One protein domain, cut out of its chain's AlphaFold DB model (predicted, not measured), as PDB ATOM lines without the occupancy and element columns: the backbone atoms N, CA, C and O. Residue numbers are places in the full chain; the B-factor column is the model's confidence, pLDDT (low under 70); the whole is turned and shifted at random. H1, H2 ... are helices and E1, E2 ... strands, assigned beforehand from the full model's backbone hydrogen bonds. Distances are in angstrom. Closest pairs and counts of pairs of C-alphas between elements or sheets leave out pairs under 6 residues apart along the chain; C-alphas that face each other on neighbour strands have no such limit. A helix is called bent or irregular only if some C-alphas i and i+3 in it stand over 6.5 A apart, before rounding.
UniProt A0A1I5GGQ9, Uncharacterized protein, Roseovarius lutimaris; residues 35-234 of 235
ATOM      1  N   VAL A  35     -40.902  46.071  13.011       98.38
ATOM      2  CA  VAL A  35     -40.980  45.176  14.173       98.38
ATOM      3  C   VAL A  35     -42.192  44.264  14.010       98.38
ATOM      4  O   VAL A  35     -43.317  44.745  13.857       98.38
ATOM      5  N   LYS A  36     -41.973  42.946  14.057       98.56
ATOM      6  CA  LYS A  36     -43.036  41.937  13.961       98.56
ATOM      7  C   LYS A  36     -43.064  41.061  15.206       98.56
ATOM      8  O   LYS A  36     -42.023  40.581  15.634       98.56
ATOM      9  N   TYR A  37     -44.244  40.813  15.759       98.69
ATOM     10  CA  TYR A  37     -44.436  39.971  16.940       98.69
ATOM     11  C   TYR A  37     -45.021  38.622  16.540       98.69
ATOM     12  O   TYR A  37     -46.118  38.555  15.988       98.69
ATOM     13  N   PHE A  38     -44.331  37.533  16.853       98.62
ATOM     14  CA  PHE A  38     -44.779  36.183  16.528       98.62
ATOM     15  C   PHE A  38     -45.029  35.381  17.804       98.62
ATOM     16  O   PHE A  38     -44.105  35.041  18.543       98.62
ATOM     17  N   VAL A  39     -46.290  35.035  18.046       98.50
ATOM     18  CA  VAL A  39     -46.694  34.120  19.115       98.50
ATOM     19  C   VAL A  39     -46.610  32.697  18.575       98.50
ATOM     20  O   VAL A  39     -47.475  32.244  17.823       98.50
ATOM     21  N   ILE A  40     -45.531  32.003  18.928       98.19
ATOM     22  CA  ILE A  40     -45.127  30.735  18.306       98.19
ATOM     23  C   ILE A  40     -45.588  29.493  19.079       98.19
ATOM     24  O   ILE A  40     -45.348  28.370  18.651       98.19
ATOM     25  N   GLY A  41     -46.263  29.654  20.216       96.81
ATOM     26  CA  GLY A  41     -46.765  28.519  20.981       96.81
ATOM     27  C   GLY A  41     -47.888  27.744  20.293       96.81
ATOM     28  O   GLY A  41     -48.416  28.113  19.241       96.81
ATOM     29  N   HIS A  42     -48.268  26.638  20.932       94.88
ATOM     30  CA  HIS A  42     -49.394  25.819  20.489       94.88
ATOM     31  C   HIS A  42     -50.719  26.598  20.616       94.88
ATOM     32  O   HIS A  42     -50.833  27.493  21.467       94.88
ATOM     33  N   PRO A  43     -51.756  26.249  19.827       92.00
ATOM     34  CA  PRO A  43     -53.094  26.782  20.042       92.00
ATOM     35  C   PRO A  43     -53.568  26.450  21.459       92.00
ATOM     36  O   PRO A  43     -53.064  25.534  22.108       92.00
ATOM     37  N   ARG A  44     -54.587  27.175  21.931       91.50
ATOM     38  CA  ARG A  44     -55.190  26.980  23.267       91.50
ATOM     39  C   ARG A  44     -54.284  27.337  24.459       91.50
ATOM     40  O   ARG A  44     -54.615  26.988  25.592       91.50
ATOM     41  N   ASN A  45     -53.220  28.102  24.215       93.12
ATOM     42  CA  ASN A  45     -52.324  28.663  25.235       93.12
ATOM     43  C   ASN A  45     -52.497  30.192  25.382       93.12
ATOM     44  O   ASN A  45     -51.519  30.921  25.505       93.12
ATOM     45  N   GLY A  46     -53.733  30.696  25.300       91.44
ATOM     46  CA  GLY A  46     -54.039  32.129  25.466       91.44
ATOM     47  C   GLY A  46     -53.629  33.029  24.292       91.44
ATOM     48  O   GLY A  46     -53.281  34.190  24.480       91.44
ATOM     49  N   THR A  47     -53.701  32.507  23.064       93.69
ATOM     50  CA  THR A  47     -53.423  33.275  21.835       93.69
ATOM     51  C   THR A  47     -54.390  34.451  21.656       93.69
ATOM     52  O   THR A  47     -53.954  35.531  21.278       93.69
ATOM     53  N   THR A  48     -55.667  34.294  22.032       93.88
ATOM     54  CA  THR A  48     -56.652  35.394  22.042       93.88
ATOM     55  C   THR A  48     -56.264  36.517  23.004       93.88
ATOM     56  O   THR A  48     -56.404  37.687  22.667       93.88
ATOM     57  N   THR A  49     -55.764  36.180  24.195       94.19
ATOM     58  CA  THR A  49     -55.351  37.175  25.193       94.19
ATOM     59  C   THR A  49     -54.189  38.015  24.674       94.19
ATOM     60  O   THR A  49     -54.232  39.239  24.753       94.19
ATOM     61  N   LEU A  50     -53.190  37.371  24.060       95.81
ATOM     62  CA  LEU A  50     -52.062  38.070  23.438       95.81
ATOM     63  C   LEU A  50     -52.500  38.908  22.230       95.81
ATOM     64  O   LEU A  50     -52.061  40.044  22.096       95.81
ATOM     65  N   HIS A  51     -53.415  38.404  21.400       96.31
ATOM     66  CA  HIS A  51     -54.017  39.189  20.320       96.31
ATOM     67  C   HIS A  51     -54.649  40.489  20.835       96.31
ATOM     68  O   HIS A  51     -54.343  41.567  20.327       96.31
ATOM     69  N   LYS A  52     -55.474  40.409  21.887       95.75
ATOM     70  CA  LYS A  52     -56.098  41.592  22.494       95.75
ATOM     71  C   LYS A  52     -55.079  42.538  23.121       95.75
ATOM     72  O   LYS A  52     -55.245  43.746  22.998       95.75
ATOM     73  N   LEU A  53     -54.015  42.014  23.736       96.62
ATOM     74  CA  LEU A  53     -52.904  42.832  24.227       96.62
ATOM     75  C   LEU A  53     -52.269  43.643  23.087       96.62
ATOM     76  O   LEU A  53     -52.022  44.836  23.251       96.62
ATOM     77  N   PHE A  54     -52.027  43.021  21.931       97.88
ATOM     78  CA  PHE A  54     -51.461  43.712  20.772       97.88
ATOM     79  C   PHE A  54     -52.401  44.792  20.230       97.88
ATOM     80  O   PHE A  54     -51.964  45.922  20.026       97.88
ATOM     81  N   VAL A  55     -53.689  44.474  20.060       97.44
ATOM     82  CA  VAL A  55     -54.703  45.442  19.604       97.44
ATOM     83  C   VAL A  55     -54.806  46.624  20.569       97.44
ATOM     84  O   VAL A  55     -54.820  47.772  20.134       97.44
ATOM     85  N   ALA A  56     -54.799  46.369  21.880       97.12
ATOM     86  CA  ALA A  56     -54.839  47.418  22.897       97.12
ATOM     87  C   ALA A  56     -53.593  48.324  22.888       97.12
ATOM     88  O   ALA A  56     -53.658  49.454  23.356       97.12
ATOM     89  N   ASN A  57     -52.476  47.852  22.328       97.75
ATOM     90  CA  ASN A  57     -51.256  48.630  22.110       97.75
ATOM     91  C   ASN A  57     -51.156  49.210  20.683       97.75
ATOM     92  O   ASN A  57     -50.073  49.599  20.254       97.75
ATOM     93  N   GLY A  58     -52.264  49.264  19.937       97.62
ATOM     94  CA  GLY A  58     -52.325  49.884  18.610       97.62
ATOM     95  C   GLY A  58     -51.679  49.072  17.484       97.62
ATOM     96  O   GLY A  58     -51.503  49.595  16.387       97.62
ATOM     97  N   LEU A  59     -51.324  47.806  17.723       98.19
ATOM     98  CA  LEU A  59     -50.738  46.940  16.699       98.19
ATOM     99  C   LEU A  59     -51.826  46.323  15.819       98.19
ATOM    100  O   LEU A  59     -52.837  45.819  16.319       98.19
ATOM    101  N   ASN A  60     -51.580  46.251  14.510       97.94
ATOM    102  CA  ASN A  60     -52.445  45.501  13.608       97.94
ATOM    103  C   ASN A  60     -52.203  43.995  13.793       97.94
ATOM    104  O   ASN A  60     -51.280  43.422  13.212       97.94
ATOM    105  N   SER A  61     -53.002  43.345  14.640       97.88
ATOM    106  CA  SER A  61     -52.802  41.944  15.017       97.88
ATOM    107  C   SER A  61     -53.677  40.971  14.219       97.88
ATOM    108  O   SER A  61     -54.879  41.167  14.067       97.88
ATOM    109  N   PHE A  62     -53.077  39.870  13.766       97.06
ATOM    110  CA  PHE A  62     -53.736  38.741  13.118       97.06
ATOM    111  C   PHE A  62     -53.861  37.556  14.092       97.06
ATOM    112  O   PHE A  62     -52.854  37.038  14.586       97.06
ATOM    113  N   HIS A  63     -55.091  37.101  14.349       95.56
ATOM    114  CA  HIS A  63     -55.397  35.953  15.215       95.56
ATOM    115  C   HIS A  63     -56.284  34.954  14.476       95.56
ATOM    116  O   HIS A  63     -57.507  35.044  14.493       95.56
ATOM    117  N   ASP A  64     -55.644  34.029  13.763       91.25
ATOM    118  CA  ASP A  64     -56.318  32.970  13.014       91.25
ATOM    119  C   ASP A  64     -55.324  31.834  12.698       91.25
ATOM    120  O   ASP A  64     -54.113  32.036  12.562       91.25
ATOM    121  N   SER A  65     -55.863  30.634  12.512       88.19
ATOM    122  CA  SER A  65     -55.171  29.454  11.991       88.19
ATOM    123  C   SER A  65     -54.756  29.573  10.515       88.19
ATOM    124  O   SER A  65     -53.861  28.851  10.066       88.19
ATOM    125  N   ARG A  66     -55.364  30.497   9.756       90.50
ATOM    126  CA  ARG A  66     -55.007  30.801   8.358       90.50
ATOM    127  C   ARG A  66     -53.570  31.292   8.204       90.50
ATOM    128  O   ARG A  66     -52.879  31.597   9.174       90.50
ATOM    129  N   ASP A  67     -53.101  31.348   6.967       91.06
ATOM    130  CA  ASP A  67     -51.720  31.711   6.673       91.06
ATOM    131  C   ASP A  67     -51.430  33.173   7.039       91.06
ATOM    132  O   ASP A  67     -52.156  34.090   6.654       91.06
ATOM    133  N   TRP A  68     -50.357  33.386   7.807       94.19
ATOM    134  CA  TRP A  68     -49.982  34.707   8.304       94.19
ATOM    135  C   TRP A  68     -49.548  35.627   7.158       94.19
ATOM    136  O   TRP A  68     -48.531  35.396   6.501       94.19
ATOM    137  N   GLN A  69     -50.321  36.689   6.935       93.38
ATOM    138  CA  GLN A  69     -50.070  37.697   5.903       93.38
ATOM    139  C   GLN A  69     -49.052  38.722   6.418       93.38
ATOM    140  O   GLN A  69     -49.408  39.834   6.804       93.38
ATOM    141  N   THR A  70     -47.775  38.334   6.463       95.12
ATOM    142  CA  THR A  70     -46.738  39.090   7.187       95.12
ATOM    143  C   THR A  70     -46.479  40.500   6.655       95.12
ATOM    144  O   THR A  70     -46.038  41.363   7.407       95.12
ATOM    145  N   GLY A  71     -46.823  40.771   5.392       95.50
ATOM    146  CA  GLY A  71     -46.768  42.117   4.821       95.50
ATOM    147  C   GLY A  71     -47.900  43.064   5.230       95.50
ATOM    148  O   GLY A  71     -47.832  44.233   4.869       95.50
ATOM    149  N   ARG A  72     -48.940  42.591   5.934       96.25
ATOM    150  CA  ARG A  72     -50.134  43.392   6.275       96.25
ATOM    151  C   ARG A  72     -50.343  43.633   7.764       96.25
ATOM    152  O   ARG A  72     -51.057  44.562   8.107       96.25
ATOM    153  N   HIS A  73     -49.760  42.803   8.622       97.88
ATOM    154  CA  HIS A  73     -49.988  42.830  10.067       97.88
ATOM    155  C   HIS A  73     -48.665  42.933  10.822       97.88
ATOM    156  O   HIS A  73     -47.607  42.620  10.273       97.88
ATOM    157  N   ASP A  74     -48.725  43.345  12.080       98.31
ATOM    158  CA  ASP A  74     -47.563  43.574  12.942       98.31
ATOM    159  C   ASP A  74     -47.393  42.480  13.980       98.31
ATOM    160  O   ASP A  74     -46.275  42.171  14.379       98.31
ATOM    161  N   ALA A  75     -48.492  41.858  14.397       98.50
ATOM    162  CA  ALA A  75     -48.472  40.800  15.389       98.50
ATOM    163  C   ALA A  75     -49.286  39.599  14.924       98.50
ATOM    164  O   ALA A  75     -50.360  39.753  14.347       98.50
ATOM    165  N   PHE A  76     -48.803  38.399  15.214       97.94
ATOM    166  CA  PHE A  76     -49.384  37.158  14.732       97.94
ATOM    167  C   PHE A  76     -49.519  36.169  15.867       97.94
ATOM    168  O   PHE A  76     -48.579  35.938  16.629       97.94
ATOM    169  N   SER A  77     -50.691  35.565  15.971       96.75
ATOM    170  CA  SER A  77     -50.958  34.557  16.980       96.75
ATOM    171  C   SER A  77     -51.884  33.476  16.455       96.75
ATOM    172  O   SER A  77     -52.569  33.653  15.450       96.75
ATOM    173  N   ASP A  78     -51.873  32.356  17.176       92.44
ATOM    174  CA  ASP A  78     -52.540  31.100  16.838       92.44
ATOM    175  C   ASP A  78     -51.816  30.224  15.804       92.44
ATOM    176  O   ASP A  78     -51.242  30.690  14.816       92.44
ATOM    177  N   PHE A  79     -51.811  28.913  16.076       91.56
ATOM    178  CA  PHE A  79     -51.116  27.894  15.273       91.56
ATOM    179  C   PHE A  79     -49.610  28.153  15.044       91.56
ATOM    180  O   PHE A  79     -49.031  27.692  14.056       91.56
ATOM    181  N   GLY A  80     -48.959  28.867  15.967       91.56
ATOM    182  CA  GLY A  80     -47.558  29.278  15.872       91.56
ATOM    183  C   GLY A  80     -46.566  28.118  15.722       91.56
ATOM    184  O   GLY A  80     -45.604  28.210  14.959       91.56
ATOM    185  N   GLN A  81     -46.859  26.977  16.350       92.25
ATOM    186  CA  GLN A  81     -46.001  25.788  16.374       92.25
ATOM    187  C   GLN A  81     -45.826  25.096  15.013       92.25
ATOM    188  O   GLN A  81     -44.947  24.248  14.842       92.25
ATOM    189  N   LEU A  82     -46.684  25.416  14.039       94.00
ATOM    190  CA  LEU A  82     -46.607  24.882  12.674       94.00
ATOM    191  C   LEU A  82     -46.019  25.888  11.678       94.00
ATOM    192  O   LEU A  82     -45.901  25.575  10.491       94.00
ATOM    193  N   ARG A  83     -45.653  27.090  12.133       94.94
ATOM    194  CA  ARG A  83     -45.151  28.153  11.264       94.94
ATOM    195  C   ARG A  83     -43.649  28.012  10.990       94.94
ATOM    196  O   ARG A  83     -42.921  27.449  11.808       94.94
ATOM    197  N   PRO A  84     -43.146  28.550   9.862       96.06
ATOM    198  CA  PRO A  84     -41.723  28.564   9.547       96.06
ATOM    199  C   PRO A  84     -41.002  29.648  10.365       96.06
ATOM    200  O   PRO A  84     -40.529  30.631   9.804       96.06
ATOM    201  N   VAL A  85     -40.907  29.470  11.685       97.50
ATOM    202  CA  VAL A  85     -40.347  30.459  12.627       97.50
ATOM    203  C   VAL A  85     -38.947  30.927  12.208       97.50
ATOM    204  O   VAL A  85     -38.730  32.124  12.062       97.50
ATOM    205  N   ALA A  86     -38.040  30.004  11.871       97.44
ATOM    206  CA  ALA A  86     -36.707  30.349  11.357       97.44
ATOM    207  C   ALA A  86     -36.731  31.061   9.985       97.44
ATOM    208  O   ALA A  86     -35.761  31.680   9.552       97.44
ATOM    209  N   GLY A  87     -37.826  30.938   9.233       97.31
ATOM    210  CA  GLY A  87     -38.067  31.725   8.025       97.31
ATOM    211  C   GLY A  87     -38.449  33.165   8.351       97.31
ATOM    212  O   GLY A  87     -37.931  34.078   7.707       97.31
ATOM    213  N   TYR A  88     -39.314  33.367   9.348       97.56
ATOM    214  CA  TYR A  88     -39.689  34.700   9.821       97.56
ATOM    215  C   TYR A  88     -38.487  35.447  10.383       97.56
ATOM    216  O   TYR A  88     -38.211  36.546   9.922       97.56
ATOM    217  N   ASP A  89     -37.737  34.806  11.276       98.06
ATOM    218  CA  ASP A  89     -36.538  35.361  11.911       98.06
ATOM    219  C   ASP A  89     -35.519  35.870  10.877       98.06
ATOM    220  O   ASP A  89     -35.130  37.030  10.871       98.06
ATOM    221  N   ARG A  90     -35.196  35.044   9.873       97.75
ATOM    222  CA  ARG A  90     -34.288  35.452   8.783       97.75
ATOM    223  C   ARG A  90     -34.827  36.573   7.894       97.75
ATOM    224  O   ARG A  90     -34.048  37.226   7.207       97.75
ATOM    225  N   THR A  91     -36.145  36.734   7.809       98.12
ATOM    226  CA  THR A  91     -36.768  37.723   6.914       98.12
ATOM    227  C   THR A  91     -36.950  39.074   7.593       98.12
ATOM    228  O   THR A  91     -36.870  40.095   6.911       98.12
ATOM    229  N   TYR A  92     -37.204  39.068   8.901       98.31
ATOM    230  CA  TYR A  92     -37.511  40.236   9.717       98.31
ATOM    231  C   TYR A  92     -36.466  40.345  10.838       98.31
ATOM    232  O   TYR A  92     -36.683  39.774  11.903       98.31
ATOM    233  N   PRO A  93     -35.344  41.062  10.632       97.81
ATOM    234  CA  PRO A  93     -34.266  41.160  11.623       97.81
ATOM    235  C   PRO A  93     -34.696  41.778  12.963       97.81
ATOM    236  O   PRO A  93     -34.037  41.550  13.967       97.81
ATOM    237  N   ASN A  94     -35.805  42.525  12.984       98.19
ATOM    238  CA  ASN A  94     -36.379  43.132  14.189       98.19
ATOM    239  C   ASN A  94     -37.581  42.334  14.737       98.19
ATOM    240  O   ASN A  94     -38.444  42.888  15.427       98.19
ATOM    241  N   ALA A  95     -37.711  41.059  14.358       98.50
ATOM    242  CA  ALA A  95     -38.770  40.190  14.849       98.50
ATOM    243  C   ALA A  95     -38.627  39.918  16.350       98.50
ATOM    244  O   ALA A  95     -37.534  39.804  16.884       98.50
ATOM    245  N   ARG A  96     -39.767  39.778  17.020       98.75
ATOM    246  CA  ARG A  96     -39.892  39.492  18.447       98.75
ATOM    247  C   ARG A  96     -40.734  38.240  18.616       98.75
ATOM    248  O   ARG A  96     -41.812  38.126  18.023       98.75
ATOM    249  N   PHE A  97     -40.265  37.299  19.421       98.75
ATOM    250  CA  PHE A  97     -40.866  35.973  19.519       98.75
ATOM    251  C   PHE A  97     -41.392  35.692  20.927       98.75
ATOM    252  O   PHE A  97     -40.734  35.948  21.932       98.75
ATOM    253  N   ILE A  98     -42.603  35.140  20.997       98.75
ATOM    254  CA  ILE A  98     -43.270  34.788  22.252       98.75
ATOM    255  C   ILE A  98     -43.662  33.315  22.194       98.75
ATOM    256  O   ILE A  98     -44.556  32.925  21.436       98.75
ATOM    257  N   LEU A  99     -43.033  32.483  23.019       98.56
ATOM    258  CA  LEU A  99     -43.467  31.111  23.249       98.56
ATOM    259  C   LEU A  99     -44.458  31.080  24.411       98.56
ATOM    260  O   LEU A  99     -44.084  30.927  25.571       98.56
ATOM    261  N   ASN A 100     -45.741  31.209  24.096       96.94
ATOM    262  CA  ASN A 100     -46.815  31.040  25.065       96.94
ATOM    263  C   ASN A 100     -47.131  29.555  25.284       96.94
ATOM    264  O   ASN A 100     -47.343  28.768  24.352       96.94
ATOM    265  N   PHE A 101     -47.211  29.161  26.543       96.69
ATOM    266  CA  PHE A 101     -47.516  27.797  26.936       96.69
ATOM    267  C   PHE A 101     -48.393  27.770  28.189       96.69
ATOM    268  O   PHE A 101     -48.706  28.802  28.763       96.69
ATOM    269  N   ARG A 102     -48.854  26.582  28.572       95.00
ATOM    270  CA  ARG A 102     -49.617  26.325  29.807       95.00
ATOM    271  C   ARG A 102     -49.278  24.939  30.363       95.00
ATOM    272  O   ARG A 102     -48.719  24.147  29.602       95.00
ATOM    273  N   PRO A 103     -49.628  24.559  31.597       96.62
ATOM    274  CA  PRO A 103     -49.424  23.194  32.084       96.62
ATOM    275  C   PRO A 103     -49.920  22.123  31.095       96.62
ATOM    276  O   PRO A 103     -50.964  22.284  30.452       96.62
ATOM    277  N   LEU A 104     -49.145  21.046  30.911       97.62
ATOM    278  CA  LEU A 104     -49.430  20.012  29.907       97.62
ATOM    279  C   LEU A 104     -50.839  19.435  30.086       97.62
ATOM    280  O   LEU A 104     -51.588  19.374  29.115       97.62
ATOM    281  N   ARG A 105     -51.237  19.106  31.321       97.19
ATOM    282  CA  ARG A 105     -52.575  18.572  31.624       97.19
ATOM    283  C   ARG A 105     -53.675  19.531  31.166       97.19
ATOM    284  O   ARG A 105     -54.630  19.126  30.505       97.19
ATOM    285  N   HIS A 106     -53.532  20.817  31.476       95.56
ATOM    286  CA  HIS A 106     -54.516  21.842  31.122       95.56
ATOM    287  C   HIS A 106     -54.636  22.027  29.603       95.56
ATOM    288  O   HIS A 106     -55.733  22.191  29.065       95.56
ATOM    289  N   TYR A 107     -53.514  21.934  28.896       95.94
ATOM    290  CA  TYR A 107     -53.473  21.957  27.439       95.94
ATOM    291  C   TYR A 107     -54.140  20.746  26.789       95.94
ATOM    292  O   TYR A 107     -54.982  20.939  25.912       95.94
ATOM    293  N   LEU A 108     -53.808  19.524  27.225       96.88
ATOM    294  CA  LEU A 108     -54.398  18.299  26.672       96.88
ATOM    295  C   LEU A 108     -55.919  18.311  26.848       96.88
ATOM    296  O   LEU A 108     -56.650  18.073  25.887       96.88
ATOM    297  N   ASN A 109     -56.387  18.713  28.033       95.75
ATOM    298  CA  ASN A 109     -57.806  18.934  28.293       95.75
ATOM    299  C   ASN A 109     -58.400  19.961  27.324       95.75
ATOM    300  O   ASN A 109     -59.429  19.706  26.703       95.75
ATOM    301  N   SER A 110     -57.749  21.112  27.132       94.12
ATOM    302  CA  SER A 110     -58.287  22.138  26.238       94.12
ATOM    303  C   SER A 110     -58.330  21.717  24.770       94.12
ATOM    304  O   SER A 110     -59.243  22.159  24.071       94.12
ATOM    305  N   ILE A 111     -57.369  20.931  24.281       93.81
ATOM    306  CA  ILE A 111     -57.394  20.401  22.913       93.81
ATOM    307  C   ILE A 111     -58.490  19.352  22.770       93.81
ATOM    308  O   ILE A 111     -59.285  19.429  21.833       93.81
ATOM    309  N   ALA A 112     -58.583  18.420  23.717       95.44
ATOM    310  CA  ALA A 112     -59.607  17.385  23.717       95.44
ATOM    311  C   ALA A 112     -61.021  17.991  23.693       95.44
ATOM    312  O   ALA A 112     -61.844  17.638  22.846       95.44
ATOM    313  N   THR A 113     -61.278  18.983  24.554       94.56
ATOM    314  CA  THR A 113     -62.541  19.733  24.571       94.56
ATOM    315  C   THR A 113     -62.763  20.518  23.280       94.56
ATOM    316  O   THR A 113     -63.893  20.634  22.821       94.56
ATOM    317  N   HIS A 114     -61.721  21.049  22.644       92.00
ATOM    318  CA  HIS A 114     -61.899  21.754  21.379       92.00
ATOM    319  C   HIS A 114     -62.331  20.805  20.249       92.00
ATOM    320  O   HIS A 114     -63.265  21.127  19.522       92.00
ATOM    321  N   HIS A 115     -61.720  19.629  20.119       92.06
ATOM    322  CA  HIS A 115     -62.030  18.708  19.020       92.06
ATOM    323  C   HIS A 115     -63.324  17.903  19.192       92.06
ATOM    324  O   HIS A 115     -63.773  17.321  18.210       92.06
ATOM    325  N   GLN A 116     -63.914  17.864  20.395       93.88
ATOM    326  CA  GLN A 116     -65.197  17.189  20.666       93.88
ATOM    327  C   GLN A 116     -65.247  15.733  20.164       93.88
ATOM    328  O   GLN A 116     -66.256  15.265  19.648       93.88
ATOM    329  N   LYS A 117     -64.141  15.000  20.327       95.19
ATOM    330  CA  LYS A 117     -64.055  13.563  20.045       95.19
ATOM    331  C   LYS A 117     -63.215  12.857  21.097       95.19
ATOM    332  O   LYS A 117     -62.393  13.493  21.759       95.19
ATOM    333  N   VAL A 118     -63.409  11.552  21.235       96.81
ATOM    334  CA  VAL A 118     -62.593  10.717  22.121       96.81
ATOM    335  C   VAL A 118     -61.262  10.401  21.436       96.81
ATOM    336  O   VAL A 118     -61.236   9.930  20.301       96.81
ATOM    337  N   PHE A 119     -60.158  10.676  22.122       97.38
ATOM    338  CA  PHE A 119     -58.799  10.353  21.688       97.38
ATOM    339  C   PHE A 119     -58.268   9.165  22.480       97.38
ATOM    340  O   PHE A 119     -58.619   9.002  23.646       97.38
ATOM    341  N   SER A 120     -57.401   8.349  21.881       97.94
ATOM    342  CA  SER A 120     -56.770   7.243  22.603       97.94
ATOM    343  C   SER A 120     -55.682   7.738  23.563       97.94
ATOM    344  O   SER A 120     -55.136   8.832  23.405       97.94
ATOM    345  N   VAL A 121     -55.299   6.889  24.519       98.31
ATOM    346  CA  VAL A 121     -54.123   7.110  25.381       98.31
ATOM    347  C   VAL A 121     -52.872   7.379  24.533       98.31
ATOM    348  O   VAL A 121     -52.131   8.325  24.798       98.31
ATOM    349  N   GLN A 122     -52.671   6.610  23.455       98.19
ATOM    350  CA  GLN A 122     -51.534   6.793  22.550       98.19
ATOM    351  C   GLN A 122     -51.561   8.156  21.843       98.19
ATOM    352  O   GLN A 122     -50.505   8.756  21.648       98.19
ATOM    353  N   ASN A 123     -52.739   8.696  21.498       97.94
ATOM    354  CA  ASN A 123     -52.819  10.044  20.928       97.94
ATOM    355  C   ASN A 123     -52.309  11.106  21.911       97.94
ATOM    356  O   ASN A 123     -51.582  12.007  21.494       97.94
ATOM    357  N   PHE A 124     -52.638  10.991  23.199       98.06
ATOM    358  CA  PHE A 124     -52.142  11.912  24.224       98.06
ATOM    359  C   PHE A 124     -50.648  11.733  24.507       98.06
ATOM    360  O   PHE A 124     -49.948  12.729  24.685       98.06
ATOM    361  N   ILE A 125     -50.136  10.498  24.470       98.31
ATOM    362  CA  ILE A 125     -48.690  10.233  24.538       98.31
ATOM    363  C   ILE A 125     -47.968  10.946  23.390       98.31
ATOM    364  O   ILE A 125     -47.017  11.695  23.620       98.31
ATOM    365  N   ASN A 126     -48.441  10.763  22.155       98.06
ATOM    366  CA  ASN A 126     -47.840  11.386  20.979       98.06
ATOM    367  C   ASN A 126     -47.899  12.918  21.053       98.06
ATOM    368  O   ASN A 126     -46.924  13.582  20.706       98.06
ATOM    369  N   GLU A 127     -49.006  13.486  21.541       97.50
ATOM    370  CA  GLU A 127     -49.146  14.931  21.751       97.50
ATOM    371  C   GLU A 127     -48.142  15.472  22.777       97.50
ATOM    372  O   GLU A 127     -47.488  16.483  22.522       97.50
ATOM    373  N   ALA A 128     -47.967  14.785  23.912       97.62
ATOM    374  CA  ALA A 128     -47.006  15.179  24.941       97.62
ATOM    375  C   ALA A 128     -45.572  15.224  24.388       97.62
ATOM    376  O   ALA A 128     -44.868  16.217  24.585       97.62
ATOM    377  N   TYR A 129     -45.167  14.204  23.623       97.69
ATOM    378  CA  TYR A 129     -43.864  14.199  22.958       97.69
ATOM    379  C   TYR A 129     -43.737  15.290  21.892       97.69
ATOM    380  O   TYR A 129     -42.753  16.025  21.911       97.69
ATOM    381  N   ARG A 130     -44.722  15.452  20.994       96.75
ATOM    382  CA  ARG A 130     -44.694  16.500  19.953       96.75
ATOM    383  C   ARG A 130     -44.513  17.887  20.560       96.75
ATOM    384  O   ARG A 130     -43.736  18.700  20.057       96.75
ATOM    385  N   ARG A 131     -45.188  18.137  21.679       96.94
ATOM    386  CA  ARG A 131     -45.065  19.385  22.415       96.94
ATOM    387  C   ARG A 131     -43.694  19.555  23.074       96.94
ATOM    388  O   ARG A 131     -43.098  20.622  22.933       96.94
ATOM    389  N   ALA A 132     -43.192  18.530  23.764       97.62
ATOM    390  CA  ALA A 132     -41.875  18.565  24.402       97.62
ATOM    391  C   ALA A 132     -40.738  18.746  23.381       97.62
ATOM    392  O   ALA A 132     -39.781  19.476  23.635       97.62
ATOM    393  N   GLU A 133     -40.850  18.127  22.204       97.12
ATOM    394  CA  GLU A 133     -39.908  18.298  21.095       97.12
ATOM    395  C   GLU A 133     -39.934  19.720  20.531       97.12
ATOM    396  O   GLU A 133     -38.879  20.297  20.276       97.12
ATOM    397  N   TYR A 134     -41.123  20.308  20.367       97.88
ATOM    398  CA  TYR A 134     -41.247  21.686  19.896       97.88
ATOM    399  C   TYR A 134     -40.642  22.692  20.884       97.88
ATOM    400  O   TYR A 134     -39.938  23.610  20.470       97.88
ATOM    401  N   PHE A 135     -40.875  22.510  22.188       98.12
ATOM    402  CA  PHE A 135     -40.270  23.364  23.214       98.12
ATOM    403  C   PHE A 135     -38.754  23.212  23.261       98.12
ATOM    404  O   PHE A 135     -38.057  24.220  23.313       98.12
ATOM    405  N   ALA A 136     -38.240  21.984  23.153       98.38
ATOM    406  CA  ALA A 136     -36.804  21.750  23.055       98.38
ATOM    407  C   ALA A 136     -36.191  22.455  21.835       98.38
ATOM    408  O   ALA A 136     -35.176  23.129  21.965       98.38
ATOM    409  N   TRP A 137     -36.833  22.353  20.665       98.19
ATOM    410  CA  TRP A 137     -36.397  23.068  19.465       98.19
ATOM    411  C   TRP A 137     -36.381  24.589  19.672       98.19
ATOM    412  O   TRP A 137     -35.400  25.234  19.314       98.19
ATOM    413  N   ALA A 138     -37.434  25.161  20.262       98.44
ATOM    414  CA  ALA A 138     -37.509  26.601  20.493       98.44
ATOM    415  C   ALA A 138     -36.429  27.078  21.478       98.44
ATOM    416  O   ALA A 138     -35.784  28.090  21.225       98.44
ATOM    417  N   LEU A 139     -36.194  26.336  22.564       98.38
ATOM    418  CA  LEU A 139     -35.135  26.640  23.529       98.38
ATOM    419  C   LEU A 139     -33.744  26.609  22.896       98.38
ATOM    420  O   LEU A 139     -32.958  27.521  23.126       98.38
ATOM    421  N   ASP A 140     -33.454  25.592  22.085       98.31
ATOM    422  CA  ASP A 140     -32.170  25.499  21.389       98.31
ATOM    423  C   ASP A 140     -32.005  26.635  20.369       98.31
ATOM    424  O   ASP A 140     -30.934  27.232  20.277       98.31
ATOM    425  N   TYR A 141     -33.066  26.963  19.623       98.50
ATOM    426  CA  TYR A 141     -33.041  28.005  18.596       98.50
ATOM    427  C   TYR A 141     -32.883  29.417  19.179       98.50
ATOM    428  O   TYR A 141     -32.181  30.244  18.600       98.50
ATOM    429  N   PHE A 142     -33.532  29.697  20.314       98.50
ATOM    430  CA  PHE A 142     -33.554  31.027  20.930       98.50
ATOM    431  C   PHE A 142     -32.583  31.206  22.107       98.50
ATOM    432  O   PHE A 142     -32.626  32.228  22.791       98.50
ATOM    433  N   LYS A 143     -31.700  30.235  22.353       98.12
ATOM    434  CA  LYS A 143     -30.731  30.278  23.453       98.12
ATOM    435  C   LYS A 143     -29.921  31.583  23.444       98.12
ATOM    436  O   LYS A 143     -29.265  31.898  22.455       98.12
ATOM    437  N   GLY A 144     -29.932  32.298  24.570       97.81
ATOM    438  CA  GLY A 144     -29.167  33.528  24.788       97.81
ATOM    439  C   GLY A 144     -29.677  34.767  24.051       97.81
ATOM    440  O   GLY A 144     -28.955  35.760  24.005       97.81
ATOM    441  N   ARG A 145     -30.878  34.724  23.460       97.81
ATOM    442  CA  ARG A 145     -31.454  35.860  22.730       97.81
ATOM    443  C   ARG A 145     -32.340  36.730  23.621       97.81
ATOM    444  O   ARG A 145     -33.067  36.223  24.475       97.81
ATOM    445  N   ASP A 146     -32.304  38.036  23.381       97.88
ATOM    446  CA  ASP A 146     -33.107  39.068  24.049       97.88
ATOM    447  C   ASP A 146     -34.411  39.399  23.301       97.88
ATOM    448  O   ASP A 146     -35.324  40.000  23.861       97.88
ATOM    449  N   ASP A 147     -34.548  38.935  22.060       98.19
ATOM    450  CA  ASP A 147     -35.752  39.038  21.235       98.19
ATOM    451  C   ASP A 147     -36.705  37.832  21.381       98.19
ATOM    452  O   ASP A 147     -37.616  37.629  20.565       98.19
ATOM    453  N   PHE A 148     -36.587  37.094  22.491       98.69
ATOM    454  CA  PHE A 148     -37.437  35.954  22.820       98.69
ATOM    455  C   PHE A 148     -37.885  35.917  24.288       98.69
ATOM    456  O   PHE A 148     -37.086  36.056  25.213       98.69
ATOM    457  N   ILE A 149     -39.174  35.631  24.502       98.56
ATOM    458  CA  ILE A 149     -39.744  35.323  25.819       98.56
ATOM    459  C   ILE A 149     -40.566  34.036  25.775       98.56
ATOM    460  O   ILE A 149     -41.403  33.840  24.891       98.56
ATOM    461  N   ALA A 150     -40.386  33.177  26.775       98.50
ATOM    462  CA  ALA A 150     -41.263  32.044  27.032       98.50
ATOM    463  C   ALA A 150     -42.154  32.326  28.247       98.50
ATOM    464  O   ALA A 150     -41.670  32.716  29.307       98.50
ATOM    465  N   VAL A 151     -43.462  32.120  28.112       97.50
ATOM    466  CA  VAL A 151     -44.440  32.501  29.138       97.50
ATOM    467  C   VAL A 151     -45.481  31.409  29.362       97.50
ATOM    468  O   VAL A 151     -46.217  31.032  28.447       97.50
ATOM    469  N   ASN A 152     -45.573  30.927  30.600       96.25
ATOM    470  CA  ASN A 152     -46.730  30.197  31.086       96.25
ATOM    471  C   ASN A 152     -47.889  31.189  31.201       96.25
ATOM    472  O   ASN A 152     -47.913  32.013  32.107       96.25
ATOM    473  N   ILE A 153     -48.852  31.127  30.288       93.81
ATOM    474  CA  ILE A 153     -49.953  32.093  30.228       93.81
ATOM    475  C   ILE A 153     -50.882  32.027  31.448       93.81
ATOM    476  O   ILE A 153     -51.670  32.941  31.664       93.81
ATOM    477  N   GLU A 154     -50.811  30.943  32.225       93.38
ATOM    478  CA  GLU A 154     -51.574  30.775  33.464       93.38
ATOM    479  C   GLU A 154     -50.819  31.276  34.703       93.38
ATOM    480  O   GLU A 154     -51.405  31.334  35.783       93.38
ATOM    481  N   ALA A 155     -49.540  31.641  34.570       93.81
ATOM    482  CA  ALA A 155     -48.777  32.203  35.675       93.81
ATOM    483  C   ALA A 155     -49.303  33.605  36.042       93.81
ATOM    484  O   ALA A 155     -49.649  34.392  35.148       93.81
ATOM    485  N   PRO A 156     -49.339  33.964  37.338       92.25
ATOM    486  CA  PRO A 156     -49.705  35.309  37.766       92.25
ATOM    487  C   PRO A 156     -48.862  36.382  37.061       92.25
ATOM    488  O   PRO A 156     -47.636  36.320  37.048       92.25
ATOM    489  N   GLY A 157     -49.524  37.374  36.460       93.88
ATOM    490  CA  GLY A 157     -48.852  38.477  35.765       93.88
ATOM    491  C   GLY A 157     -48.178  38.103  34.438       93.88
ATOM    492  O   GLY A 157     -47.407  38.904  33.916       93.88
ATOM    493  N   ALA A 158     -48.458  36.930  33.861       94.75
ATOM    494  CA  ALA A 158     -47.861  36.487  32.600       94.75
ATOM    495  C   ALA A 158     -48.041  37.477  31.435       94.75
ATOM    496  O   ALA A 158     -47.087  37.760  30.710       94.75
ATOM    497  N   VAL A 159     -49.242  38.034  31.259       95.38
ATOM    498  CA  VAL A 159     -49.527  38.994  30.178       95.38
ATOM    499  C   VAL A 159     -48.797  40.313  30.409       95.38
ATOM    500  O   VAL A 159     -48.119  40.798  29.501       95.38
ATOM    501  N   ARG A 160     -48.829  40.829  31.642       96.31
ATOM    502  CA  ARG A 160     -48.003  41.968  32.059       96.31
ATOM    503  C   ARG A 160     -46.519  41.741  31.794       96.31
ATOM    504  O   ARG A 160     -45.876  42.626  31.247       96.31
ATOM    505  N   ALA A 161     -45.982  40.563  32.102       97.44
ATOM    506  CA  ALA A 161     -44.574  40.262  31.866       97.44
ATOM    507  C   ALA A 161     -44.205  40.308  30.373       97.44
ATOM    508  O   ALA A 161     -43.127  40.789  30.034       97.44
ATOM    509  N   VAL A 162     -45.100  39.864  29.480       98.00
ATOM    510  CA  VAL A 162     -44.930  40.032  28.024       98.00
ATOM    511  C   VAL A 162     -44.965  41.511  27.637       98.00
ATOM    512  O   VAL A 162     -44.123  41.959  26.862       98.00
ATOM    513  N   ALA A 163     -45.915  42.276  28.176       98.00
ATOM    514  CA  ALA A 163     -46.036  43.702  27.899       98.00
ATOM    515  C   ALA A 163     -44.805  44.495  28.367       98.00
ATOM    516  O   ALA A 163     -44.309  45.353  27.644       98.00
ATOM    517  N   ASP A 164     -44.289  44.189  29.555       98.19
ATOM    518  CA  ASP A 164     -43.084  44.807  30.108       98.19
ATOM    519  C   ASP A 164     -41.848  44.461  29.284       98.19
ATOM    520  O   ASP A 164     -41.081  45.356  28.943       98.19
ATOM    521  N   PHE A 165     -41.699  43.194  28.892       98.19
ATOM    522  CA  PHE A 165     -40.570  42.745  28.079       98.19
ATOM    523  C   PHE A 165     -40.496  43.463  26.727       98.19
ATOM    524  O   PHE A 165     -39.411  43.793  26.257       98.19
ATOM    525  N   TRP A 166     -41.648  43.772  26.125       97.88
ATOM    526  CA  TRP A 166     -41.707  44.459  24.833       97.88
ATOM    527  C   TRP A 166     -41.879  45.974  24.899       97.88
ATOM    528  O   TRP A 166     -41.909  46.618  23.845       97.88
ATOM    529  N   GLY A 167     -41.962  46.544  26.102       97.81
ATOM    530  CA  GLY A 167     -42.154  47.982  26.291       97.81
ATOM    531  C   GLY A 167     -43.543  48.473  25.874       97.81
ATOM    532  O   GLY A 167     -43.701  49.623  25.480       97.81
ATOM    533  N   PHE A 168     -44.558  47.614  25.939       98.06
ATOM    534  CA  PHE A 168     -45.946  47.989  25.676       98.06
ATOM    535  C   PHE A 168     -46.482  48.923  26.763       98.06
ATOM    536  O   PHE A 168     -46.222  48.722  27.953       98.06
ATOM    537  N   ALA A 169     -47.248  49.935  26.353       97.38
ATOM    538  CA  ALA A 169     -47.863  50.902  27.258       97.38
ATOM    539  C   ALA A 169     -49.023  50.266  28.038       97.38
ATOM    540  O   ALA A 169     -49.105  50.392  29.260       97.38
ATOM    541  N   VAL A 170     -49.885  49.520  27.342       96.31
ATOM    542  CA  VAL A 170     -50.972  48.755  27.953       96.31
ATOM    543  C   VAL A 170     -50.425  47.420  28.446       96.31
ATOM    544  O   VAL A 170     -49.902  46.625  27.664       96.31
ATOM    545  N   LYS A 171     -50.548  47.184  29.759       95.00
ATOM    546  CA  LYS A 171     -49.974  46.017  30.453       95.00
ATOM    547  C   LYS A 171     -50.895  44.806  30.506       95.00
ATOM    548  O   LYS A 171     -50.426  43.681  30.605       95.00
ATOM    549  N   GLU A 172     -52.195  45.043  30.435       91.75
ATOM    550  CA  GLU A 172     -53.241  44.026  30.447       91.75
ATOM    551  C   GLU A 172     -54.313  44.450  29.434       91.75
ATOM    552  O   GLU A 172     -54.590  45.648  29.326       91.75
ATOM    553  N   PRO A 173     -54.921  43.523  28.678       87.44
ATOM    554  CA  PRO A 173     -56.032  43.863  27.797       87.44
ATOM    555  C   PRO A 173     -57.195  44.481  28.606       87.44
ATOM    556  O   PRO A 173     -57.461  44.023  29.717       87.44
ATOM    557  N   PRO A 174     -57.930  45.477  28.066       80.94
ATOM    558  CA  PRO A 174     -58.997  46.181  28.793       80.94
ATOM    559  C   PRO A 174     -60.116  45.272  29.317       80.94
ATOM    560  O   PRO A 174     -60.705  45.538  30.357       80.94
ATOM    561  N   GLU A 175     -60.388  44.178  28.607       77.56
ATOM    562  CA  GLU A 175     -61.381  43.168  28.990       77.56
ATOM    563  C   GLU A 175     -60.864  42.176  30.054       77.56
ATOM    564  O   GLU A 175     -61.560  41.229  30.417       77.56
ATOM    565  N   GLY A 176     -59.636  42.366  30.544       73.38
ATOM    566  CA  GLY A 176     -58.961  41.470  31.476       73.38
ATOM    567  C   GLY A 176     -58.442  40.180  30.832       73.38
ATOM    568  O   GLY A 176     -58.517  39.959  29.619       73.38
ATOM    569  N   LEU A 177     -57.879  39.303  31.668       67.88
ATOM    570  CA  LEU A 177     -57.378  37.996  31.246       67.88
ATOM    571  C   LEU A 177     -58.531  37.113  30.763       67.88
ATOM    572  O   LEU A 177     -59.260  36.516  31.556       67.88
ATOM    573  N   ILE A 178     -58.654  36.966  29.446       64.62
ATOM    574  CA  ILE A 178     -59.612  36.029  28.864       64.62
ATOM    575  C   ILE A 178     -58.998  34.633  28.874       64.62
ATOM    576  O   ILE A 178     -58.420  34.153  27.894       64.62
ATOM    577  N   ASN A 179     -59.159  33.943  29.997       62.72
ATOM    578  CA  ASN A 179     -59.002  32.499  30.031       62.72
ATOM    579  C   ASN A 179     -60.162  31.901  29.238       62.72
ATOM    580  O   ASN A 179     -61.216  31.620  29.798       62.72
ATOM    581  N   ASN A 180     -59.982  31.740  27.922       61.34
ATOM    582  CA  ASN A 180     -60.943  31.089  27.029       61.34
ATOM    583  C   ASN A 180     -61.084  29.601  27.399       61.34
ATOM    584  O   ASN A 180     -60.601  28.698  26.701       61.34
ATOM    585  N   VAL A 181     -61.747  29.339  28.524       68.81
ATOM    586  CA  VAL A 181     -62.256  28.032  28.899       68.81
ATOM    587  C   VAL A 181     -63.361  27.733  27.903       68.81
ATOM    588  O   VAL A 181     -64.301  28.505  27.735       68.81
ATOM    589  N   SER A 182     -63.200  26.649  27.149       74.38
ATOM    590  CA  SER A 182     -64.236  26.257  26.204       74.38
ATOM    591  C   SER A 182     -65.521  25.962  26.976       74.38
ATOM    592  O   SER A 182     -65.488  25.204  27.939       74.38
ATOM    593  N   THR A 183     -66.639  26.528  26.525       82.94
ATOM    594  CA  THR A 183     -67.984  26.212  27.032       82.94
ATOM    595  C   THR A 183     -68.476  24.837  26.578       82.94
ATOM    596  O   THR A 183     -69.529  24.379  27.007       82.94
ATOM    597  N   ARG A 184     -67.727  24.172  25.690       88.44
ATOM    598  CA  ARG A 184     -68.064  22.841  25.191       88.44
ATOM    599  C   ARG A 184     -67.900  21.804  26.307       88.44
ATOM    600  O   ARG A 184     -66.971  21.926  27.111       88.44
ATOM    601  N   PRO A 185     -68.737  20.755  26.331       91.00
ATOM    602  CA  PRO A 185     -68.640  19.719  27.345       91.00
ATOM    603  C   PRO A 185     -67.289  19.000  27.266       91.00
ATOM    604  O   PRO A 185     -66.741  18.747  26.186       91.00
ATOM    605  N   LYS A 186     -66.736  18.673  28.436       93.44
ATOM    606  CA  LYS A 186     -65.568  17.799  28.547       93.44
ATOM    607  C   LYS A 186     -66.051  16.355  28.471       93.44
ATOM    608  O   LYS A 186     -66.932  15.967  29.224       93.44
ATOM    609  N   LEU A 187     -65.464  15.570  27.574       95.38
ATOM    610  CA  LEU A 187     -65.751  14.140  27.494       95.38
ATOM    611  C   LEU A 187     -64.975  13.422  28.603       95.38
ATOM    612  O   LEU A 187     -63.744  13.486  28.624       95.38
ATOM    613  N   GLU A 188     -65.674  12.739  29.506       96.31
ATOM    614  CA  GLU A 188     -65.074  12.061  30.667       96.31
ATOM    615  C   GLU A 188     -63.981  11.069  30.259       96.31
ATOM    616  O   GLU A 188     -62.889  11.079  30.828       96.31
ATOM    617  N   GLN A 189     -64.215  10.314  29.179       97.75
ATOM    618  CA  GLN A 189     -63.242   9.366  28.634       97.75
ATOM    619  C   GLN A 189     -61.903  10.022  28.271       97.75
ATOM    620  O   GLN A 189     -60.850   9.416  28.457       97.75
ATOM    621  N   ASN A 190     -61.908  11.266  27.778       98.06
ATOM    622  CA  ASN A 190     -60.658  11.969  27.486       98.06
ATOM    623  C   ASN A 190     -59.899  12.308  28.768       98.06
ATOM    624  O   ASN A 190     -58.680  12.194  28.776       98.06
ATOM    625  N   SER A 191     -60.595  12.673  29.846       96.94
ATOM    626  CA  SER A 191     -59.951  12.933  31.138       96.94
ATOM    627  C   SER A 191     -59.256  11.669  31.658       96.94
ATOM    628  O   SER A 191     -58.081  11.718  32.015       96.94
ATOM    629  N   ALA A 192     -59.932  10.517  31.591       98.19
ATOM    630  CA  ALA A 192     -59.348   9.226  31.964       98.19
ATOM    631  C   ALA A 192     -58.151   8.838  31.074       98.19
ATOM    632  O   ALA A 192     -57.103   8.416  31.570       98.19
ATOM    633  N   ASN A 193     -58.272   9.026  29.756       98.56
ATOM    634  CA  ASN A 193     -57.202   8.715  28.807       98.56
ATOM    635  C   ASN A 193     -55.988   9.642  28.973       98.56
ATOM    636  O   ASN A 193     -54.857   9.187  28.798       98.56
ATOM    637  N   ILE A 194     -56.203  10.913  29.332       98.44
ATOM    638  CA  ILE A 194     -55.137  11.869  29.655       98.44
ATOM    639  C   ILE A 194     -54.381  11.408  30.898       98.44
ATOM    640  O   ILE A 194     -53.162  11.280  30.829       98.44
ATOM    641  N   GLU A 195     -55.062  11.115  32.008       98.31
ATOM    642  CA  GLU A 195     -54.368  10.684  33.230       98.31
ATOM    643  C   GLU A 195     -53.630   9.354  33.024       98.31
ATOM    644  O   GLU A 195     -52.482   9.218  33.443       98.31
ATOM    645  N   THR A 196     -54.218   8.418  32.272       98.56
ATOM    646  CA  THR A 196     -53.544   7.164  31.891       98.56
ATOM    647  C   THR A 196     -52.274   7.430  31.075       98.56
ATOM    648  O   THR A 196     -51.231   6.830  31.334       98.56
ATOM    649  N   ALA A 197     -52.325   8.354  30.108       98.50
ATOM    650  CA  ALA A 197     -51.162   8.736  29.307       98.50
ATOM    651  C   ALA A 197     -50.073   9.406  30.158       98.50
ATOM    652  O   ALA A 197     -48.898   9.068  30.032       98.50
ATOM    653  N   LEU A 198     -50.456  10.334  31.042       98.19
ATOM    654  CA  LEU A 198     -49.528  11.026  31.938       98.19
ATOM    655  C   LEU A 198     -48.858  10.057  32.917       98.19
ATOM    656  O   LEU A 198     -47.652  10.162  33.128       98.19
ATOM    657  N   ALA A 199     -49.599   9.090  33.461       98.12
ATOM    658  CA  ALA A 199     -49.050   8.036  34.311       98.12
ATOM    659  C   ALA A 199     -48.069   7.137  33.542       98.12
ATOM    660  O   ALA A 199     -46.962   6.883  34.010       98.12
ATOM    661  N   ALA A 200     -48.416   6.722  32.319       98.12
ATOM    662  CA  ALA A 200     -47.552   5.888  31.477       98.12
ATOM    663  C   ALA A 200     -46.224   6.573  31.077       98.12
ATOM    664  O   ALA A 200     -45.241   5.899  30.732       98.12
ATOM    665  N   LEU A 201     -46.202   7.908  31.120       97.62
ATOM    666  CA  LEU A 201     -45.037   8.754  30.870       97.62
ATOM    667  C   LEU A 201     -44.338   9.246  32.145       97.62
ATOM    668  O   LEU A 201     -43.354   9.962  32.019       97.62
ATOM    669  N   ASP A 202     -44.809   8.894  33.343       96.81
ATOM    670  CA  ASP A 202     -44.295   9.444  34.609       96.81
ATOM    671  C   ASP A 202     -44.302  10.996  34.653       96.81
ATOM    672  O   ASP A 202     -43.354  11.659  35.079       96.81
ATOM    673  N   LEU A 203     -45.390  11.602  34.161       96.88
ATOM    674  CA  LEU A 203     -45.554  13.060  34.057       96.88
ATOM    675  C   LEU A 203     -46.680  13.630  34.922       96.88
ATOM    676  O   LEU A 203     -46.948  14.823  34.822       96.88
ATOM    677  N   VAL A 204     -47.355  12.836  35.757       96.19
ATOM    678  CA  VAL A 204     -48.552  13.272  36.515       96.19
ATOM    679  C   VAL A 204     -48.306  14.573  37.296       96.19
ATOM    680  O   VAL A 204     -49.090  15.519  37.174       96.19
ATOM    681  N   GLU A 205     -47.186  14.660  38.015       95.00
ATOM    682  CA  GLU A 205     -46.798  15.850  38.789       95.00
ATOM    683  C   GLU A 205     -46.225  16.977  37.918       95.00
ATOM    684  O   GLU A 205     -46.440  18.166  38.156       95.00
ATOM    685  N   GLU A 206     -45.460  16.640  36.877       94.62
ATOM    686  CA  GLU A 206     -44.905  17.632  35.946       94.62
ATOM    687  C   GLU A 206     -46.007  18.354  35.163       94.62
ATOM    688  O   GLU A 206     -45.963  19.571  34.974       94.62
ATOM    689  N   ALA A 207     -47.038  17.620  34.751       95.38
ATOM    690  CA  ALA A 207     -48.072  18.105  33.857       95.38
ATOM    691  C   ALA A 207     -48.943  19.217  34.458       95.38
ATOM    692  O   ALA A 207     -49.603  19.927  33.695       95.38
ATOM    693  N   GLY A 208     -48.933  19.383  35.786       94.12
ATOM    694  CA  GLY A 208     -49.613  20.467  36.500       94.12
ATOM    695  C   GLY A 208     -48.785  21.745  36.680       94.12
ATOM    696  O   GLY A 208     -49.362  22.791  36.946       94.12
ATOM    697  N   ARG A 209     -47.456  21.701  36.502       90.12
ATOM    698  CA  ARG A 209     -46.543  22.783  36.928       90.12
ATOM    699  C   ARG A 209     -46.170  23.807  35.854       90.12
ATOM    700  O   ARG A 209     -45.464  24.755  36.157       90.12
ATOM    701  N   GLY A 210     -46.598  23.627  34.603       84.12
ATOM    702  CA  GLY A 210     -46.193  24.546  33.526       84.12
ATOM    703  C   GLY A 210     -44.695  24.456  33.213       84.12
ATOM    704  O   GLY A 210     -44.003  25.466  33.111       84.12
ATOM    705  N   CYS A 211     -44.156  23.245  33.071       89.31
ATOM    706  CA  CYS A 211     -42.742  23.061  32.750       89.31
ATOM    707  C   CYS A 211     -42.453  23.328  31.262       89.31
ATOM    708  O   CYS A 211     -43.119  22.771  30.386       89.31
ATOM    709  N   LEU A 212     -41.438  24.152  30.979       91.81
ATOM    710  CA  LEU A 212     -40.939  24.371  29.616       91.81
ATOM    711  C   LEU A 212     -39.969  23.267  29.155       91.81
ATOM    712  O   LEU A 212     -39.942  22.929  27.975       91.81
ATOM    713  N   VAL A 213     -39.214  22.686  30.093       94.94
ATOM    714  CA  VAL A 213     -38.347  21.519  29.874       94.94
ATOM    715  C   VAL A 213     -39.003  20.309  30.523       94.94
ATOM    716  O   VAL A 213     -39.349  20.362  31.703       94.94
ATOM    717  N   SER A 214     -39.188  19.238  29.753       95.62
ATOM    718  CA  SER A 214     -39.900  18.042  30.205       95.62
ATOM    719  C   SER A 214     -38.949  16.885  30.485       95.62
ATOM    720  O   SER A 214     -37.943  16.720  29.788       95.62
ATOM    721  N   ARG A 215     -39.321  15.995  31.415       95.56
ATOM    722  CA  ARG A 215     -38.649  14.695  31.604       95.56
ATOM    723  C   ARG A 215     -38.566  13.870  30.321       95.56
ATOM    724  O   ARG A 215     -37.614  13.111  30.140       95.56
ATOM    725  N   LEU A 216     -39.499  14.071  29.387       96.62
ATOM    726  CA  LEU A 216     -39.478  13.420  28.072       96.62
ATOM    727  C   LEU A 216     -38.223  13.735  27.249       96.62
ATOM    728  O   LEU A 216     -37.883  12.973  26.347       96.62
ATOM    729  N   ASN A 217     -37.513  14.830  27.543       96.56
ATOM    730  CA  ASN A 217     -36.283  15.179  26.838       96.56
ATOM    731  C   ASN A 217     -35.072  14.323  27.265       96.56
ATOM    732  O   ASN A 217     -34.013  14.424  26.638       96.56
ATOM    733  N   GLY A 218     -35.205  13.470  28.290       95.38
ATOM    734  CA  GLY A 218     -34.188  12.489  28.679       95.38
ATOM    735  C   GLY A 218     -32.821  13.133  28.924       95.38
ATOM    736  O   GLY A 218     -32.719  14.092  29.687       95.38
ATOM    737  N   ALA A 219     -31.787  12.642  28.235       96.75
ATOM    738  CA  ALA A 219     -30.411  13.135  28.356       96.75
ATOM    739  C   ALA A 219     -30.225  14.616  27.963       96.75
ATOM    740  O   ALA A 219     -29.255  15.244  28.379       96.75
ATOM    741  N   ARG A 220     -31.149  15.207  27.189       97.31
ATOM    742  CA  ARG A 220     -31.075  16.623  26.783       97.31
ATOM    743  C   ARG A 220     -31.553  17.592  27.864       97.31
ATOM    744  O   ARG A 220     -31.346  18.790  27.706       97.31
ATOM    745  N   GLN A 221     -32.179  17.113  28.943       97.38
ATOM    746  CA  GLN A 221     -32.773  17.980  29.968       97.38
ATOM    747  C   GLN A 221     -31.782  18.989  30.540       97.38
ATOM    748  O   GLN A 221     -32.097  20.171  30.582       97.38
ATOM    749  N   THR A 222     -30.577  18.558  30.912       97.75
ATOM    750  CA  THR A 222     -29.562  19.454  31.488       97.75
ATOM    751  C   THR A 222     -29.205  20.593  30.532       97.75
ATOM    752  O   THR A 222     -29.182  21.754  30.932       97.75
ATOM    753  N   ALA A 223     -28.989  20.283  29.251       98.19
ATOM    754  CA  ALA A 223     -28.672  21.287  28.238       98.19
ATOM    755  C   ALA A 223     -29.850  22.240  27.971       98.19
ATOM    756  O   ALA A 223     -29.642  23.441  27.814       98.19
ATOM    757  N   LEU A 224     -31.082  21.720  27.963       98.31
ATOM    758  CA  LEU A 224     -32.296  22.514  27.758       98.31
ATOM    759  C   LEU A 224     -32.626  23.406  28.957       98.31
ATOM    760  O   LEU A 224     -33.091  24.525  28.761       98.31
ATOM    761  N   LEU A 225     -32.369  22.950  30.186       97.81
ATOM    762  CA  LEU A 225     -32.477  23.779  31.390       97.81
ATOM    763  C   LEU A 225     -31.468  24.923  31.333       97.81
ATOM    764  O   LEU A 225     -31.856  26.075  31.484       97.81
ATOM    765  N   ALA A 226     -30.212  24.625  30.989       98.00
ATOM    766  CA  ALA A 226     -29.207  25.659  30.781       98.00
ATOM    767  C   ALA A 226     -29.620  26.644  29.673       98.00
ATOM    768  O   ALA A 226     -29.422  27.841  29.828       98.00
ATOM    769  N   ALA A 227     -30.222  26.179  28.571       98.12
ATOM    770  CA  ALA A 227     -30.738  27.060  27.523       98.12
ATOM    771  C   ALA A 227     -31.912  27.929  28.010       98.12
ATOM    772  O   ALA A 227     -31.915  29.135  27.774       98.12
ATOM    773  N   ARG A 228     -32.872  27.351  28.742       97.62
ATOM    774  CA  ARG A 228     -33.975  28.087  29.382       97.62
ATOM    775  C   ARG A 228     -33.451  29.192  30.301       97.62
ATOM    776  O   ARG A 228     -34.003  30.284  30.300       97.62
ATOM    777  N   ASP A 229     -32.393  28.930  31.055       97.44
ATOM    778  CA  ASP A 229     -31.858  29.896  32.022       97.44
ATOM    779  C   ASP A 229     -31.156  31.090  31.346       97.44
ATOM    780  O   ASP A 229     -30.898  32.101  31.992       97.44
ATOM    781  N   THR A 230     -30.898  31.010  30.033       97.81
ATOM    782  CA  THR A 230     -30.365  32.130  29.234       97.81
ATOM    783  C   THR A 230     -31.430  33.032  28.607       97.81
ATOM    784  O   THR A 230     -31.071  34.016  27.968       97.81
ATOM    785  N   ILE A 231     -32.718  32.707  28.741       97.25
ATOM    786  CA  ILE A 231     -33.819  33.464  28.125       97.25
ATOM    787  C   ILE A 231     -34.762  34.024  29.189       97.25
ATOM    788  O   ILE A 231     -34.821  33.546  30.324       97.25
ATOM    789  N   ARG A 232     -35.587  35.008  28.813       97.44
ATOM    790  CA  ARG A 232     -36.685  35.449  29.677       97.44
ATOM    791  C   ARG A 232     -37.746  34.347  29.748       97.44
ATOM    792  O   ARG A 232     -38.398  34.038  28.749       97.44
ATOM    793  N   CYS A 233     -37.945  33.780  30.935       96.50
ATOM    794  CA  CYS A 233     -38.963  32.766  31.186       96.50
ATOM    795  C   CYS A 233     -39.875  33.175  32.351       96.50
ATOM    796  O   CYS A 233     -39.399  33.633  33.388       96.50
ATOM    797  N   VAL A 234     -41.184  33.006  32.172       94.75
ATOM    798  CA  VAL A 234     -42.209  33.183  33.209       94.75
ATOM    799  C   VAL A 234     -42.917  31.842  33.376       94.75
ATOM    800  O   VAL A 234     -43.437  31.313  32.390       94.75
TER     801      VAL A 234
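What this domain is: This is residues 35 to 234 of the 235 residues of an uncharacterized protein of Roseovarius lutimaris (UniProt A0A1I5GGQ9). A twisted six-stranded sheet has H1 and H5 packed over one face, touching each other at a steep tilt, and beyond the ends of its strands lies a second group of helices, H3, H4, H6 and H7. The long H4 joins the two parts, with one end beside the sheet and the other among H3 and H6. The 200 printed residues hold, in order, E1 H1 E2 E3 H2 E4 H3 H4 E5 H5 H6 H7 E6, and the sheet runs E2 E3 E1 E4 E5 E6, all parallel. The class is mixed, helices and strands; the whole is compact, radius of gyration of the C-alphas 16.6 A, spanning 44 by 40 by 31 A.

Where its parts are: Find C-alpha 36 at (-43.036, 41.937, 13.961), where E1, residues 36 to 39, begins. Then come H1, 47 to 56, E2, 61 to 63, E3, 75 to 77, H2, 85 to 91, and E4, 95 to 101, 19.4 A long. H3, 104 to 115, spans 16.7 A; H4, 121 to 142, starts at C-alpha 121, (-54.123, 7.110, 25.381), and runs 31.9 A. Next are E5, 148 to 152, H5, 158 to 166, H6, 188 to 200, 18.6 A, and H7, 215 to 228, irregular, with C-alphas 216 and 219 9.1 A apart. E6, 232 to 234, ends at (-42.209, 33.183, 33.209).

How they stand to each other: Look first at the sheet, twisted, its C-alphas up to 4.1 A off the best plane. Within hydrogen-bond range are N 62 and O 75 of E2 and E3, 2.8 A, N 39 and O 76 of E1 and E3, 2.8 A, N 98 and O 38 of E4 and E1, 2.9 A, N 99 and O 149 of E4 and E5, 2.8 A, and N 150 and O 232 of E5 and E6, 2.9 A. H1 and H5 are on the same face, at heights of 7.3 A and 8.6 A over the sheet, making two layers, helices on one face of a sheet. They touch at a steep tilt of 49 degrees, closest C-alphas Leu 50 and Val 159, 7.3 A. H2 only grazes the sheet with residues 85 to 89, and H4 with residues 131 to 142. E1, H1, E2 and E3, H2, E4 are split strand-helix-strand units, with another strand between their two strands; E4, H3 H4, E5 is such a unit between neighbour strands. These three crossovers are right-handed. E5, H5 H6 H7, E6 is a further strand-helix-strand unit. H4 is the hub, touching three helices. With residues 121 to 125 it touches residues 193 to 198 of H6, closest C-alphas Val 121 and Asn 193, 4.9 A, at a steep tilt of 61 degrees. It touches H7 at a shallow tilt of 24 degrees, the same way, closest C-alphas Leu 139 and Ala 227, 6.0 A. H3 and H4 only just touch, with 3 pairs of C-alphas within 8 A, Leu 108 and Phe 124 closest at 7.2 A. H3 also touches residues 190 to 194 of H6, closest C-alphas Ala 112 and Asn 190, 6.7 A. Every O i to N i+4 pair is within hydrogen-bond range in H1 to H6; in H7, 5 of 10 are.

The domain as a whole: The C-alphas of Pro 93 and Glu 188, the two farthest apart, are 46.5 A apart. The printed part has no cut. The long links are E2 to E3, H5 to H6, residues 167 to 187, and H6 to H7, residues 201 to 214. Mean pLDDT of the printed part is 95.0; look for low confidence, under 70, at residues 177 to 181.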